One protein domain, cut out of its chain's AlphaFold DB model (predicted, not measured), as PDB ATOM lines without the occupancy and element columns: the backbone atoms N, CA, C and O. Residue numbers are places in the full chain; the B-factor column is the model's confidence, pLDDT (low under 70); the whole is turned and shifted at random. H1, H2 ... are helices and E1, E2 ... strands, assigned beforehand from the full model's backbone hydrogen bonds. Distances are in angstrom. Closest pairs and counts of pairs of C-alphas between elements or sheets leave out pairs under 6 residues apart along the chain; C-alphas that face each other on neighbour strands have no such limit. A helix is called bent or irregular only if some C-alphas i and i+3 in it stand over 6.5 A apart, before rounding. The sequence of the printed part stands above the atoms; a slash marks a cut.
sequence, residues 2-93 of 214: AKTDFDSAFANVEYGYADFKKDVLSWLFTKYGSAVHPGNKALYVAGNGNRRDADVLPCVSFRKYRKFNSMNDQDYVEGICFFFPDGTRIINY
ATOM      1  N   ALA A   2      17.059  -3.109  27.168       64.94
ATOM      2  CA  ALA A   2      17.355  -1.707  26.798       64.94
ATOM      3  C   ALA A   2      18.816  -1.335  26.429       64.94
ATOM      4  O   ALA A   2      19.017  -0.549  25.509       64.94
ATOM      5  N   LYS A   3      19.846  -1.866  27.112       75.50
ATOM      6  CA  LYS A   3      21.251  -1.546  26.777       75.50
ATOM      7  C   LYS A   3      21.717  -2.199  25.467       75.50
ATOM      8  O   LYS A   3      22.356  -1.535  24.667       75.50
ATOM      9  N   THR A   4      21.374  -3.463  25.230       77.94
ATOM     10  CA  THR A   4      21.732  -4.177  23.992       77.94
ATOM     11  C   THR A   4      21.040  -3.553  22.783       77.94
ATOM     12  O   THR A   4      21.662  -3.392  21.736       77.94
ATOM     13  N   ASP A   5      19.781  -3.143  22.948       79.25
ATOM     14  CA  ASP A   5      19.015  -2.470  21.896       79.25
ATOM     15  C   ASP A   5      19.604  -1.082  21.594       79.25
ATOM     16  O   ASP A   5      19.730  -0.699  20.431       79.25
ATOM     17  N   PHE A   6      20.040  -0.350  22.628       81.19
ATOM     18  CA  PHE A   6      20.749   0.925  22.488       81.19
ATOM     19  C   PHE A   6      22.087   0.765  21.760       81.19
ATOM     20  O   PHE A   6      22.319   1.438  20.758       81.19
ATOM     21  N   ASP A   7      22.944  -0.149  22.220       83.12
ATOM     22  CA  ASP A   7      24.273  -0.378  21.639       83.12
ATOM     23  C   ASP A   7      24.174  -0.853  20.173       83.12
ATOM     24  O   ASP A   7      25.060  -0.582  19.369       83.12
ATOM     25  N   SER A   8      23.073  -1.518  19.796       81.56
ATOM     26  CA  SER A   8      22.807  -1.925  18.405       81.56
ATOM     27  C   SER A   8      22.271  -0.781  17.535       81.56
ATOM     28  O   SER A   8      22.462  -0.787  16.320       81.56
ATOM     29  N   ALA A   9      21.580   0.194  18.136       81.00
ATOM     30  CA  ALA A   9      20.999   1.338  17.436       81.00
ATOM     31  C   ALA A   9      21.987   2.501  17.237       81.00
ATOM     32  O   ALA A   9      21.789   3.319  16.337       81.00
ATOM     33  N   PHE A  10      23.034   2.591  18.063       82.25
ATOM     34  CA  PHE A  10      24.017   3.671  18.023       82.25
ATOM     35  C   PHE A  10      25.423   3.139  17.738       82.25
ATOM     36  O   PHE A  10      25.990   2.385  18.521       82.25
ATOM     37  N   ALA A  11      26.013   3.585  16.629       77.88
ATOM     38  CA  ALA A  11      27.419   3.338  16.333       77.88
ATOM     39  C   ALA A  11      28.344   4.199  17.215       77.88
ATOM     40  O   ALA A  11      27.941   5.235  17.754       77.88
ATOM     41  N   ASN A  12      29.610   3.791  17.316       78.44
ATOM     42  CA  ASN A  12      30.651   4.619  17.921       78.44
ATOM     43  C   ASN A  12      30.781   5.952  17.175       78.44
ATOM     44  O   ASN A  12      30.699   6.004  15.948       78.44
ATOM     45  N   VAL A  13      31.001   7.030  17.924       81.56
ATOM     46  CA  VAL A  13      31.161   8.373  17.359       81.56
ATOM     47  C   VAL A  13      32.597   8.590  16.879       81.56
ATOM     48  O   VAL A  13      33.538   8.413  17.648       81.56
ATOM     49  N   GLU A  14      32.764   9.002  15.620       86.44
ATOM     50  CA  GLU A  14      34.062   9.446  15.081       86.44
ATOM     51  C   GLU A  14      34.430  10.858  15.559       86.44
ATOM     52  O   GLU A  14      35.604  11.166  15.730       86.44
ATOM     53  N   TYR A  15      33.422  11.699  15.816       92.06
ATOM     54  CA  TYR A  15      33.577  13.055  16.340       92.06
ATOM     55  C   TYR A  15      33.021  13.131  17.764       92.06
ATOM     56  O   TYR A  15      31.807  13.074  17.982       92.06
ATOM     57  N   GLY A  16      33.916  13.217  18.748       91.62
ATOM     58  CA  GLY A  16      33.575  13.154  20.164       91.62
ATOM     59  C   GLY A  16      33.551  14.512  20.867       91.62
ATOM     60  O   GLY A  16      33.754  15.576  20.287       91.62
ATOM     61  N   TYR A  17      33.352  14.475  22.188       92.25
ATOM     62  CA  TYR A  17      33.400  15.672  23.036       92.25
ATOM     63  C   TYR A  17      34.744  16.416  22.946       92.25
ATOM     64  O   TYR A  17      34.766  17.645  22.980       92.25
ATOM     65  N   ALA A  18      35.857  15.680  22.861       91.56
ATOM     66  CA  ALA A  18      37.193  16.265  22.801       91.56
ATOM     67  C   ALA A  18      37.396  17.080  21.515       91.56
ATOM     68  O   ALA A  18      37.870  18.216  21.593       91.56
ATOM     69  N   ASP A  19      36.967  16.538  20.372       94.88
ATOM     70  CA  ASP A  19      37.013  17.217  19.075       94.88
ATOM     71  C   ASP A  19      36.125  18.461  19.093       94.88
ATOM     72  O   ASP A  19      36.594  19.566  18.824       94.88
ATOM     73  N   PHE A  20      34.886  18.320  19.576       95.44
ATOM     74  CA  PHE A  20      33.968  19.448  19.737       95.44
ATOM     75  C   PHE A  20      34.540  20.568  20.612       95.44
ATOM     76  O   PHE A  20      34.517  21.740  20.238       95.44
ATOM     77  N   LYS A  21      35.092  20.227  21.781       94.44
ATOM     78  CA  LYS A  21      35.699  21.208  22.690       94.44
ATOM     79  C   LYS A  21      36.885  21.919  22.035       94.44
ATOM     80  O   LYS A  21      37.035  23.129  22.225       94.44
ATOM     81  N   LYS A  22      37.714  21.189  21.284       94.88
ATOM     82  CA  LYS A  22      38.858  21.742  20.545       94.88
ATOM     83  C   LYS A  22      38.400  22.724  19.468       94.88
ATOM     84  O   LYS A  22      38.962  23.816  19.389       94.88
ATOM     85  N   ASP A  23      37.366  22.384  18.709       97.31
ATOM     86  CA  ASP A  23      36.849  23.240  17.639       97.31
ATOM     87  C   ASP A  23      36.185  24.506  18.188       97.31
ATOM     88  O   ASP A  23      36.453  25.605  17.700       97.31
ATOM     89  N   VAL A  24      35.404  24.391  19.271       96.88
ATOM     90  CA  VAL A  24      34.848  25.559  19.978       96.88
ATOM     91  C   VAL A  24      35.967  26.478  20.462       96.88
ATOM     92  O   VAL A  24      35.902  27.692  20.264       96.88
ATOM     93  N   LEU A  25      37.016  25.917  21.072       96.50
ATOM     94  CA  LEU A  25      38.154  26.697  21.545       96.50
ATOM     95  C   LEU A  25      38.889  27.392  20.390       96.50
ATOM     96  O   LEU A  25      39.196  28.579  20.491       96.50
ATOM     97  N   SER A  26      39.144  26.671  19.296       97.50
ATOM     98  CA  SER A  26      39.786  27.220  18.100       97.50
ATOM     99  C   SER A  26      38.985  28.393  17.540       97.50
ATOM    100  O   SER A  26      39.545  29.468  17.336       97.50
ATOM    101  N   TRP A  27      37.668  28.231  17.400       98.19
ATOM    102  CA  TRP A  27      36.790  29.288  16.912       98.19
ATOM    103  C   TRP A  27      36.794  30.521  17.827       98.19
ATOM    104  O   TRP A  27      36.908  31.653  17.347       98.19
ATOM    105  N   LEU A  28      36.726  30.321  19.150       97.88
ATOM    106  CA  LEU A  28      36.801  31.418  20.118       97.88
ATOM    107  C   LEU A  28      38.134  32.165  20.013       97.88
ATOM    108  O   LEU A  28      38.127  33.395  20.008       97.88
ATOM    109  N   PHE A  29      39.260  31.460  19.875       97.69
ATOM    110  CA  PHE A  29      40.566  32.093  19.666       97.69
ATOM    111  C   PHE A  29      40.628  32.869  18.351       97.69
ATOM    112  O   PHE A  29      41.112  33.998  18.343       97.69
ATOM    113  N   THR A  30      40.094  32.326  17.255       98.06
ATOM    114  CA  THR A  30      40.020  33.049  15.976       98.06
ATOM    115  C   THR A  30      39.225  34.347  16.111       98.06
ATOM    116  O   THR A  30      39.587  35.358  15.514       98.06
ATOM    117  N   LYS A  31      38.148  34.345  16.907       97.00
ATOM    118  CA  LYS A  31      37.273  35.512  17.057       97.00
ATOM    119  C   LYS A  31      37.763  36.531  18.090       97.00
ATOM    120  O   LYS A  31      37.548  37.730  17.896       97.00
ATOM    121  N   TYR A  32      38.349  36.073  19.194       96.62
ATOM    122  CA  TYR A  32      38.612  36.890  20.384       96.62
ATOM    123  C   TYR A  32      40.088  36.942  20.803       96.62
ATOM    124  O   TYR A  32      40.433  37.732  21.682       96.62
ATOM    125  N   GLY A  33      40.964  36.162  20.166       96.19
ATOM    126  CA  GLY A  33      42.407  36.193  20.394       96.19
ATOM    127  C   GLY A  33      42.787  35.933  21.851       96.19
ATOM    128  O   GLY A  33      42.281  35.011  22.486       96.19
ATOM    129  N   SER A  34      43.667  36.776  22.391       96.25
ATOM    130  CA  SER A  34      44.205  36.656  23.753       96.25
ATOM    131  C   SER A  34      43.183  36.872  24.873       96.25
ATOM    132  O   SER A  34      43.514  36.630  26.029       96.25
ATOM    133  N   ALA A  35      41.954  37.296  24.559       96.75
ATOM    134  CA  ALA A  35      40.879  37.415  25.545       96.75
ATOM    135  C   ALA A  35      40.284  36.056  25.958       96.75
ATOM    136  O   ALA A  35      39.436  36.016  26.848       96.75
ATOM    137  N   VAL A  36      40.663  34.958  25.294       97.25
ATOM    138  CA  VAL A  36      40.200  33.605  25.623       97.25
ATOM    139  C   VAL A  36      41.170  32.945  26.596       97.25
ATOM    140  O   VAL A  36      42.348  32.756  26.297       97.25
ATOM    141  N   HIS A  37      40.647  32.530  27.744       95.88
ATOM    142  CA  HIS A  37      41.383  31.874  28.815       95.88
ATOM    143  C   HIS A  37      40.761  30.492  29.084       95.88
ATOM    144  O   HIS A  37      39.683  30.397  29.679       95.88
ATOM    145  N   PRO A  38      41.396  29.395  28.633       91.50
ATOM    146  CA  PRO A  38      40.900  28.048  28.896       91.50
ATOM    147  C   PRO A  38      40.922  27.730  30.396       91.50
ATOM    148  O   PRO A  38      41.979  27.758  31.023       91.50
ATOM    149  N   GLY A  39      39.765  27.405  30.970       87.31
ATOM    150  CA  GLY A  39      39.641  26.934  32.348       87.31
ATOM    151  C   GLY A  39      39.368  25.431  32.442       87.31
ATOM    152  O   GLY A  39      39.117  24.741  31.450       87.31
ATOM    153  N   ASN A  40      39.353  24.916  33.676       82.69
ATOM    154  CA  ASN A  40      39.092  23.494  33.945       82.69
ATOM    155  C   ASN A  40      37.666  23.066  33.564       82.69
ATOM    156  O   ASN A  40      37.452  21.920  33.171       82.69
ATOM    157  N   LYS A  41      36.686  23.971  33.695       83.19
ATOM    158  CA  LYS A  41      35.262  23.684  33.442       83.19
ATOM    159  C   LYS A  41      34.735  24.397  32.201       83.19
ATOM    160  O   LYS A  41      34.126  23.764  31.349       83.19
ATOM    161  N   ALA A  42      34.982  25.696  32.116       91.69
ATOM    162  CA  ALA A  42      34.525  26.568  31.047       91.69
ATOM    163  C   ALA A  42      35.716  27.295  30.409       91.69
ATOM    164  O   ALA A  42      36.813  27.333  30.968       91.69
ATOM    165  N   LEU A  43      35.487  27.845  29.226       94.69
ATOM    166  CA  LEU A  43      36.389  28.739  28.521       94.69
ATOM    167  C   LEU A  43      35.965  30.164  28.869       94.69
ATOM    168  O   LEU A  43      34.871  30.587  28.492       94.69
ATOM    169  N   TYR A  44      36.809  30.879  29.601       97.19
ATOM    170  CA  TYR A  44      36.534  32.259  29.972       97.19
ATOM    171  C   TYR A  44      36.893  33.179  28.805       97.19
ATOM    172  O   TYR A  44      37.960  33.050  28.205       97.19
ATOM    173  N   VAL A  45      36.002  34.105  28.468       97.44
ATOM    174  CA  VAL A  45      36.222  35.134  27.453       97.44
ATOM    175  C   VAL A  45      36.100  36.487  28.132       97.44
ATOM    176  O   VAL A  45      35.004  36.890  28.523       97.44
ATOM    177  N   ALA A  46      37.223  37.194  28.248       97.12
ATOM    178  CA  ALA A  46      37.265  38.503  28.880       97.12
ATOM    179  C   ALA A  46      36.393  39.512  28.118       97.12
ATOM    180  O   ALA A  46      36.381  39.577  26.877       97.12
ATOM    181  N   GLY A  47      35.664  40.322  28.872       95.88
ATOM    182  CA  GLY A  47      34.928  41.470  28.384       95.88
ATOM    183  C   GLY A  47      35.849  42.487  27.716       95.88
ATOM    184  O   GLY A  47      37.055  42.536  27.952       95.88
ATOM    185  N   ASN A  48      35.279  43.293  26.828       94.38
ATOM    186  CA  ASN A  48      35.979  44.419  26.220       94.38
ATOM    187  C   ASN A  48      34.958  45.472  25.774       94.38
ATOM    188  O   ASN A  48      34.039  45.160  25.007       94.38
ATOM    189  N   GLY A  49      35.105  46.706  26.262       92.50
ATOM    190  CA  GLY A  49      34.156  47.795  26.029       92.50
ATOM    191  C   GLY A  49      32.735  47.406  26.441       92.50
ATOM    192  O   GLY A  49      32.464  47.147  27.609       92.50
ATOM    193  N   ASN A  50      31.830  47.318  25.464       92.69
ATOM    194  CA  ASN A  50      30.420  46.976  25.690       92.69
ATOM    195  C   ASN A  50      30.158  45.467  25.862       92.69
ATOM    196  O   ASN A  50      29.023  45.067  26.129       92.69
ATOM    197  N   ARG A  51      31.172  44.611  25.688       93.00
ATOM    198  CA  ARG A  51      31.057  43.162  25.900       93.00
ATOM    199  C   ARG A  51      31.390  42.824  27.351       93.00
ATOM    200  O   ARG A  51      32.478  43.154  27.809       93.00
ATOM    201  N   ARG A  52      30.486  42.118  28.034       96.38
ATOM    202  CA  ARG A  52      30.723  41.556  29.374       96.38
ATOM    203  C   ARG A  52      31.586  40.297  29.307       96.38
ATOM    204  O   ARG A  52      31.656  39.658  28.259       96.38
ATOM    205  N   ASP A  53      32.180  39.943  30.437       97.06
ATOM    206  CA  ASP A  53      32.814  38.641  30.620       97.06
ATOM    207  C   ASP A  53      31.814  37.507  30.360       97.06
ATOM    208  O   ASP A  53      30.617  37.632  30.653       97.06
ATOM    209  N   ALA A  54      32.302  36.405  29.798       96.31
ATOM    210  CA  ALA A  54      31.488  35.234  29.512       96.31
ATOM    211  C   ALA A  54      32.245  33.941  29.813       96.31
ATOM    212  O   ALA A  54      33.370  33.751  29.360       96.31
ATOM    213  N   ASP A  55      31.573  33.017  30.492       96.50
ATOM    214  CA  ASP A  55      32.006  31.630  30.610       96.50
ATOM    215  C   ASP A  55      31.294  30.790  29.548       96.50
ATOM    216  O   ASP A  55      30.076  30.592  29.592       96.50
ATOM    217  N   VAL A  56      32.051  30.274  28.584       96.69
ATOM    218  CA  VAL A  56      31.539  29.357  27.563       96.69
ATOM    219  C   VAL A  56      31.768  27.929  28.039       96.69
ATOM    220  O   VAL A  56      32.903  27.530  28.281       96.69
ATOM    221  N   LEU A  57      30.704  27.136  28.154       96.25
ATOM    222  CA  LEU A  57      30.782  25.725  28.538       96.25
ATOM    223  C   LEU A  57      30.560  24.822  27.312       96.25
ATOM    224  O   LEU A  57      29.406  24.580  26.946       96.25
ATOM    225  N   PRO A  58      31.624  24.279  26.687       95.62
ATOM    226  CA  PRO A  58      31.474  23.229  25.689       95.62
ATOM    227  C   PRO A  58      30.846  21.999  26.343       95.62
ATOM    228  O   PRO A  58      31.391  21.442  27.302       95.62
ATOM    229  N   CYS A  59      29.696  21.584  25.825       96.44
ATOM    230  CA  CYS A  59      28.936  20.428  26.282       96.44
ATOM    231  C   CYS A  59      28.214  19.769  25.102       96.44
ATOM    232  O   CYS A  59      27.982  20.401  24.074       96.44
ATOM    233  N   VAL A  60      27.870  18.495  25.255       95.38
ATOM    234  CA  VAL A  60      27.090  17.719  24.279       95.38
ATOM    235  C   VAL A  60      25.714  17.396  24.850       95.38
ATOM    236  O   VAL A  60      25.544  17.381  26.072       95.38
ATOM    237  N   SER A  61      24.731  17.126  23.986       95.38
ATOM    238  CA  SER A  61      23.418  16.650  24.442       95.38
ATOM    239  C   SER A  61      23.572  15.309  25.165       95.38
ATOM    240  O   SER A  61      24.361  14.447  24.772       95.38
ATOM    241  N   PHE A  62      22.833  15.148  26.257       95.62
ATOM    242  CA  PHE A  62      22.785  13.933  27.055       95.62
ATOM    243  C   PHE A  62      21.348  13.444  27.144       95.62
ATOM    244  O   PHE A  62      20.444  14.232  27.396       95.62
ATOM    245  N   ARG A  63      21.122  12.140  27.001       95.00
ATOM    246  CA  ARG A  63      19.790  11.544  27.142       95.00
ATOM    247  C   ARG A  63      19.795  10.549  28.291       95.00
ATOM    248  O   ARG A  63      20.447   9.511  28.223       95.00
ATOM    249  N   LYS A  64      19.050  10.861  29.356       94.44
ATOM    250  CA  LYS A  64      18.767   9.915  30.443       94.44
ATOM    251  C   LYS A  64      17.548   9.093  30.064       94.44
ATOM    252  O   LYS A  64      16.420   9.521  30.303       94.44
ATOM    253  N   TYR A  65      17.789   7.941  29.455       93.19
ATOM    254  CA  TYR A  65      16.740   7.021  29.041       93.19
ATOM    255  C   TYR A  65      15.998   6.426  30.240       93.19
ATOM    256  O   TYR A  65      16.608   5.872  31.152       93.19
ATOM    257  N   ARG A  66      14.671   6.542  30.213       93.00
ATOM    258  CA  ARG A  66      13.736   5.813  31.082       93.00
ATOM    259  C   ARG A  66      13.245   4.545  30.384       93.00
ATOM    260  O   ARG A  66      13.008   3.534  31.035       93.00
ATOM    261  N   LYS A  67      13.146   4.602  29.052       92.25
ATOM    262  CA  LYS A  67      12.789   3.489  28.171       92.25
ATOM    263  C   LYS A  67      13.535   3.616  26.847       92.25
ATOM    264  O   LYS A  67      13.588   4.704  26.278       92.25
ATOM    265  N   PHE A  68      14.057   2.508  26.337       92.19
ATOM    266  CA  PHE A  68      14.576   2.428  24.976       92.19
ATOM    267  C   PHE A  68      14.302   1.036  24.412       92.19
ATOM    268  O   PHE A  68      14.935   0.075  24.842       92.19
ATOM    269  N   ASN A  69      13.351   0.948  23.483       89.12
ATOM    270  CA  ASN A  69      13.061  -0.271  22.725       89.12
ATOM    271  C   ASN A  69      13.506  -0.118  21.262       89.12
ATOM    272  O   ASN A  69      13.956  -1.073  20.640       89.12
ATOM    273  N   SER A  70      13.376   1.088  20.696       89.38
ATOM    274  CA  SER A  70      13.878   1.442  19.365       89.38
ATOM    275  C   SER A  70      13.991   2.964  19.214       89.38
ATOM    276  O   SER A  70      13.540   3.720  20.075       89.38
ATOM    277  N   MET A  71      14.506   3.439  18.076       87.56
ATOM    278  CA  MET A  71      14.541   4.876  17.759       87.56
ATOM    279  C   MET A  71      13.152   5.531  17.699       87.56
ATOM    280  O   MET A  71      13.033   6.724  17.975       87.56
ATOM    281  N   ASN A  72      12.105   4.764  17.388       91.81
ATOM    282  CA  ASN A  72      10.727   5.260  17.337       91.81
ATOM    283  C   ASN A  72       9.948   4.985  18.634       91.81
ATOM    284  O   ASN A  72       8.834   5.475  18.788       91.81
ATOM    285  N   ASP A  73      10.522   4.215  19.564       92.69
ATOM    286  CA  ASP A  73       9.920   3.894  20.858       92.69
ATOM    287  C   ASP A  73      10.952   4.060  21.982       92.69
ATOM    288  O   ASP A  73      11.583   3.106  22.458       92.69
ATOM    289  N   GLN A  74      11.136   5.316  22.381       94.19
ATOM    290  CA  GLN A  74      12.071   5.729  23.419       94.19
ATOM    291  C   GLN A  74      11.469   6.842  24.284       94.19
ATOM    292  O   GLN A  74      10.701   7.668  23.803       94.19
ATOM    293  N   ASP A  75      11.842   6.861  25.561       94.88
ATOM    294  CA  ASP A  75      11.521   7.924  26.516       94.88
ATOM    295  C   ASP A  75      12.793   8.304  27.277       94.88
ATOM    296  O   ASP A  75      13.508   7.437  27.797       94.88
ATOM    297  N   TYR A  76      13.094   9.599  27.333       95.81
ATOM    298  CA  TYR A  76      14.292  10.116  27.976       95.81
ATOM    299  C   TYR A  76      14.116  11.551  28.465       95.81
ATOM    300  O   TYR A  76      13.331  12.330  27.934       95.81
ATOM    301  N   VAL A  77      14.938  11.926  29.445       96.75
ATOM    302  CA  VAL A  77      15.137  13.329  29.822       96.75
ATOM    303  C   VAL A  77      16.391  13.845  29.130       96.75
ATOM    304  O   VAL A  77      17.485  13.312  29.350       96.75
ATOM    305  N   GLU A  78      16.239  14.871  28.298       97.50
ATOM    306  CA  GLU A  78      17.369  15.538  27.650       97.50
ATOM    307  C   GLU A  78      18.078  16.485  28.624       97.50
ATOM    308  O   GLU A  78      17.448  17.281  29.308       97.50
ATOM    309  N   GLY A  79      19.398  16.424  28.675       97.88
ATOM    310  CA  GLY A  79      20.253  17.337  29.415       97.88
ATOM    311  C   GLY A  79      21.502  17.663  28.609       97.88
ATOM    312  O   GLY A  79      21.560  17.471  27.396       97.88
ATOM    313  N   ILE A  80      22.527  18.130  29.306       97.50
ATOM    314  CA  ILE A  80      23.859  18.352  28.755       97.50
ATOM    315  C   ILE A  80      24.888  17.536  29.529       97.50
ATOM    316  O   ILE A  80      24.722  17.273  30.722       97.50
ATOM    317  N   CYS A  81      25.968  17.168  28.855       95.62
ATOM    318  CA  CYS A  81      27.098  16.460  29.434       95.62
ATOM    319  C   CYS A  81      28.412  17.141  29.053       95.62
ATOM    320  O   CYS A  81      28.608  17.566  27.914       95.62
ATOM    321  N   PHE A  82      29.326  17.223  30.014       94.75
ATOM    322  CA  PHE A  82      30.700  17.678  29.821       94.75
ATOM    323  C   PHE A  82      31.637  16.930  30.772       94.75
ATOM    324  O   PHE A  82      31.188  16.184  31.644       94.75
ATOM    325  N   PHE A  83      32.944  17.113  30.590       93.00
ATOM    326  CA  PHE A  83      33.964  16.358  31.313       93.00
ATOM    327  C   PHE A  83      35.007  17.292  31.925       93.00
ATOM    328  O   PHE A  83      35.411  18.281  31.305       93.00
ATOM    329  N   PHE A  84      35.451  16.971  33.139       89.44
ATOM    330  CA  PHE A  84      36.640  17.578  33.734       89.44
ATOM    331  C   PHE A  84      37.927  17.008  33.118       89.44
ATOM    332  O   PHE A  84      37.880  15.964  32.463       89.44
ATOM    333  N   PRO A  85      39.084  17.672  33.323       87.06
ATOM    334  CA  PRO A  85      40.366  17.187  32.811       87.06
ATOM    335  C   PRO A  85      40.740  15.778  33.294       87.06
ATOM    336  O   PRO A  85      41.414  15.055  32.574       87.06
ATOM    337  N   ASP A  86      40.268  15.377  34.478       90.19
ATOM    338  CA  ASP A  86      40.469  14.039  35.052       90.19
ATOM    339  C   ASP A  86      39.527  12.962  34.469       90.19
ATOM    340  O   ASP A  86      39.527  11.821  34.924       90.19
ATOM    341  N   GLY A  87      38.705  13.313  33.473       90.25
ATOM    342  CA  GLY A  87      37.727  12.417  32.856       90.25
ATOM    343  C   GLY A  87      36.402  12.310  33.614       90.25
ATOM    344  O   GLY A  87      35.483  11.641  33.136       90.25
ATOM    345  N   THR A  88      36.244  12.989  34.756       91.06
ATOM    346  CA  THR A  88      34.982  12.998  35.502       91.06
ATOM    347  C   THR A  88      33.865  13.577  34.642       91.06
ATOM    348  O   THR A  88      33.920  14.730  34.209       91.06
ATOM    349  N   ARG A  89      32.814  12.783  34.433       92.94
ATOM    350  CA  ARG A  89      31.624  13.180  33.678       92.94
ATOM    351  C   ARG A  89      30.644  13.954  34.555       92.94
ATOM    352  O   ARG A  89      30.241  13.465  35.608       92.94
ATOM    353  N   ILE A  90      30.186  15.108  34.075       93.44
ATOM    354  CA  ILE A  90      29.152  15.923  34.716       93.44
ATOM    355  C   ILE A  90      27.934  16.010  33.802       93.44
ATOM    356  O   ILE A  90      28.050  16.360  32.628       93.44
ATOM    357  N   ILE A  91      26.762  15.711  34.360       96.31
ATOM    358  CA  ILE A  91      25.469  15.790  33.677       96.31
ATOM    359  C   ILE A  91      24.643  16.892  34.331       96.31
ATOM    360  O   ILE A  91      24.490  16.911  35.555       96.31
ATOM    361  N   ASN A  92      24.070  17.781  33.527       96.00
ATOM    362  CA  ASN A  92      23.211  18.852  34.019       96.00
ATOM    363  C   ASN A  92      21.945  19.007  33.164       96.00
ATOM    364  O   ASN A  92      21.906  18.603  32.007       96.00
ATOM    365  N   TYR A  93      20.922  19.636  33.737       98.06
ATOM    366  CA  TYR A  93      19.591  19.817  33.151       98.06
ATOM    367  C   TYR A  93      19.173  21.295  33.215       98.06
ATOM    368  O   TYR A  93      18.229  21.653  33.924       98.06
TER     369      TYR A  93
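This is residues 2 to 93 of the 214 residues of an uncharacterized protein of Sinorhizobium americanum (UniProt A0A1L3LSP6). A rod made of two small three-stranded sheets set one after the other: the long, curving hairpin of E4 and E5, with short E6 beside E5, reaches to one end, where H1 packs across E4, and the small sheet E1 E2 E3, with H2 packed on one face, fills the other half. The start of H2 also meets the sheet E4 E5 E6. The printed part has 92 residues with two named helices and six named strands, in the order H1 H2 E1 E2 E3 E4 E5 E6. The sheets run E4 - E5 - E6 and E1 - E2 - E3, both antiparallel, and the class is mixed, helices and strands. The whole is loose, with a radius of gyration of the C-alphas of 17.0 A and spans of 52 by 25 by 25 A.

E4, residues 60 to 70, is 21.5 A long and bends by 96 degrees at residue 67. E5, residues 73 to 83, is 29.0 A long and bends by 59 degrees at residue 79. E6 is residues 89 to 92, ending with C-alpha 92 at (23.211, 18.852, 34.019). E1 is residues 36 to 38, E2 residues 43 to 45, and E3 residues 54 to 56. H2, residues 17 to 35, measures 23.1 A from C-alpha 17 at (33.400, 15.672, 23.036); it has a kink of 71 degrees near residue 29 and is irregular, C-alphas 31 and 34 being 9.7 A apart. H1, residues 2 to 9, measures 10.5 A and begins with C-alpha 2 at (17.355, -1.707, 26.798).

E4, E5 and E6 form a meander, each strand the antiparallel neighbour of the one before, in a strongly twisted sheet. In the hairpin of E4 and E5, N 62 and O 79 are 2.9 A apart; in that of E5 and E6, N 82 and O 90 are 3.0 A apart. H1 is on this sheet at a height of 8.2 A, over E4 and across the strands at 75 degrees on the local plane; their closest C-alphas, of Ala 2 and Phe 68, are 5.3 A apart. H2 is on it too, the C-alphas of Tyr 17 and Val 60 being the closest of H2 and E4 at 6.7 A. E1, E2 and E3 form a second meander, with N 37 and O 44 at 2.8 A and N 43 and O 56 at 2.8 A. H2 and this sheet make two layers, a helix on one face of a sheet: its height is 8.6 A, over E2 and, only just, over E1 with 3 C-alphas, along the strands at 18 degrees to E2 on the local plane. H1 and H2 are apart. Every O i to N i+4 pair is within hydrogen-bond range in H1, and 13 of 15 in H2.

The two C-alphas farthest apart, of Thr 4 and Gly 49, are 53.5 A from each other. The printed part has no cut and no long link. The mean pLDDT of the printed part is 92.1, with residue 2 alone under 70.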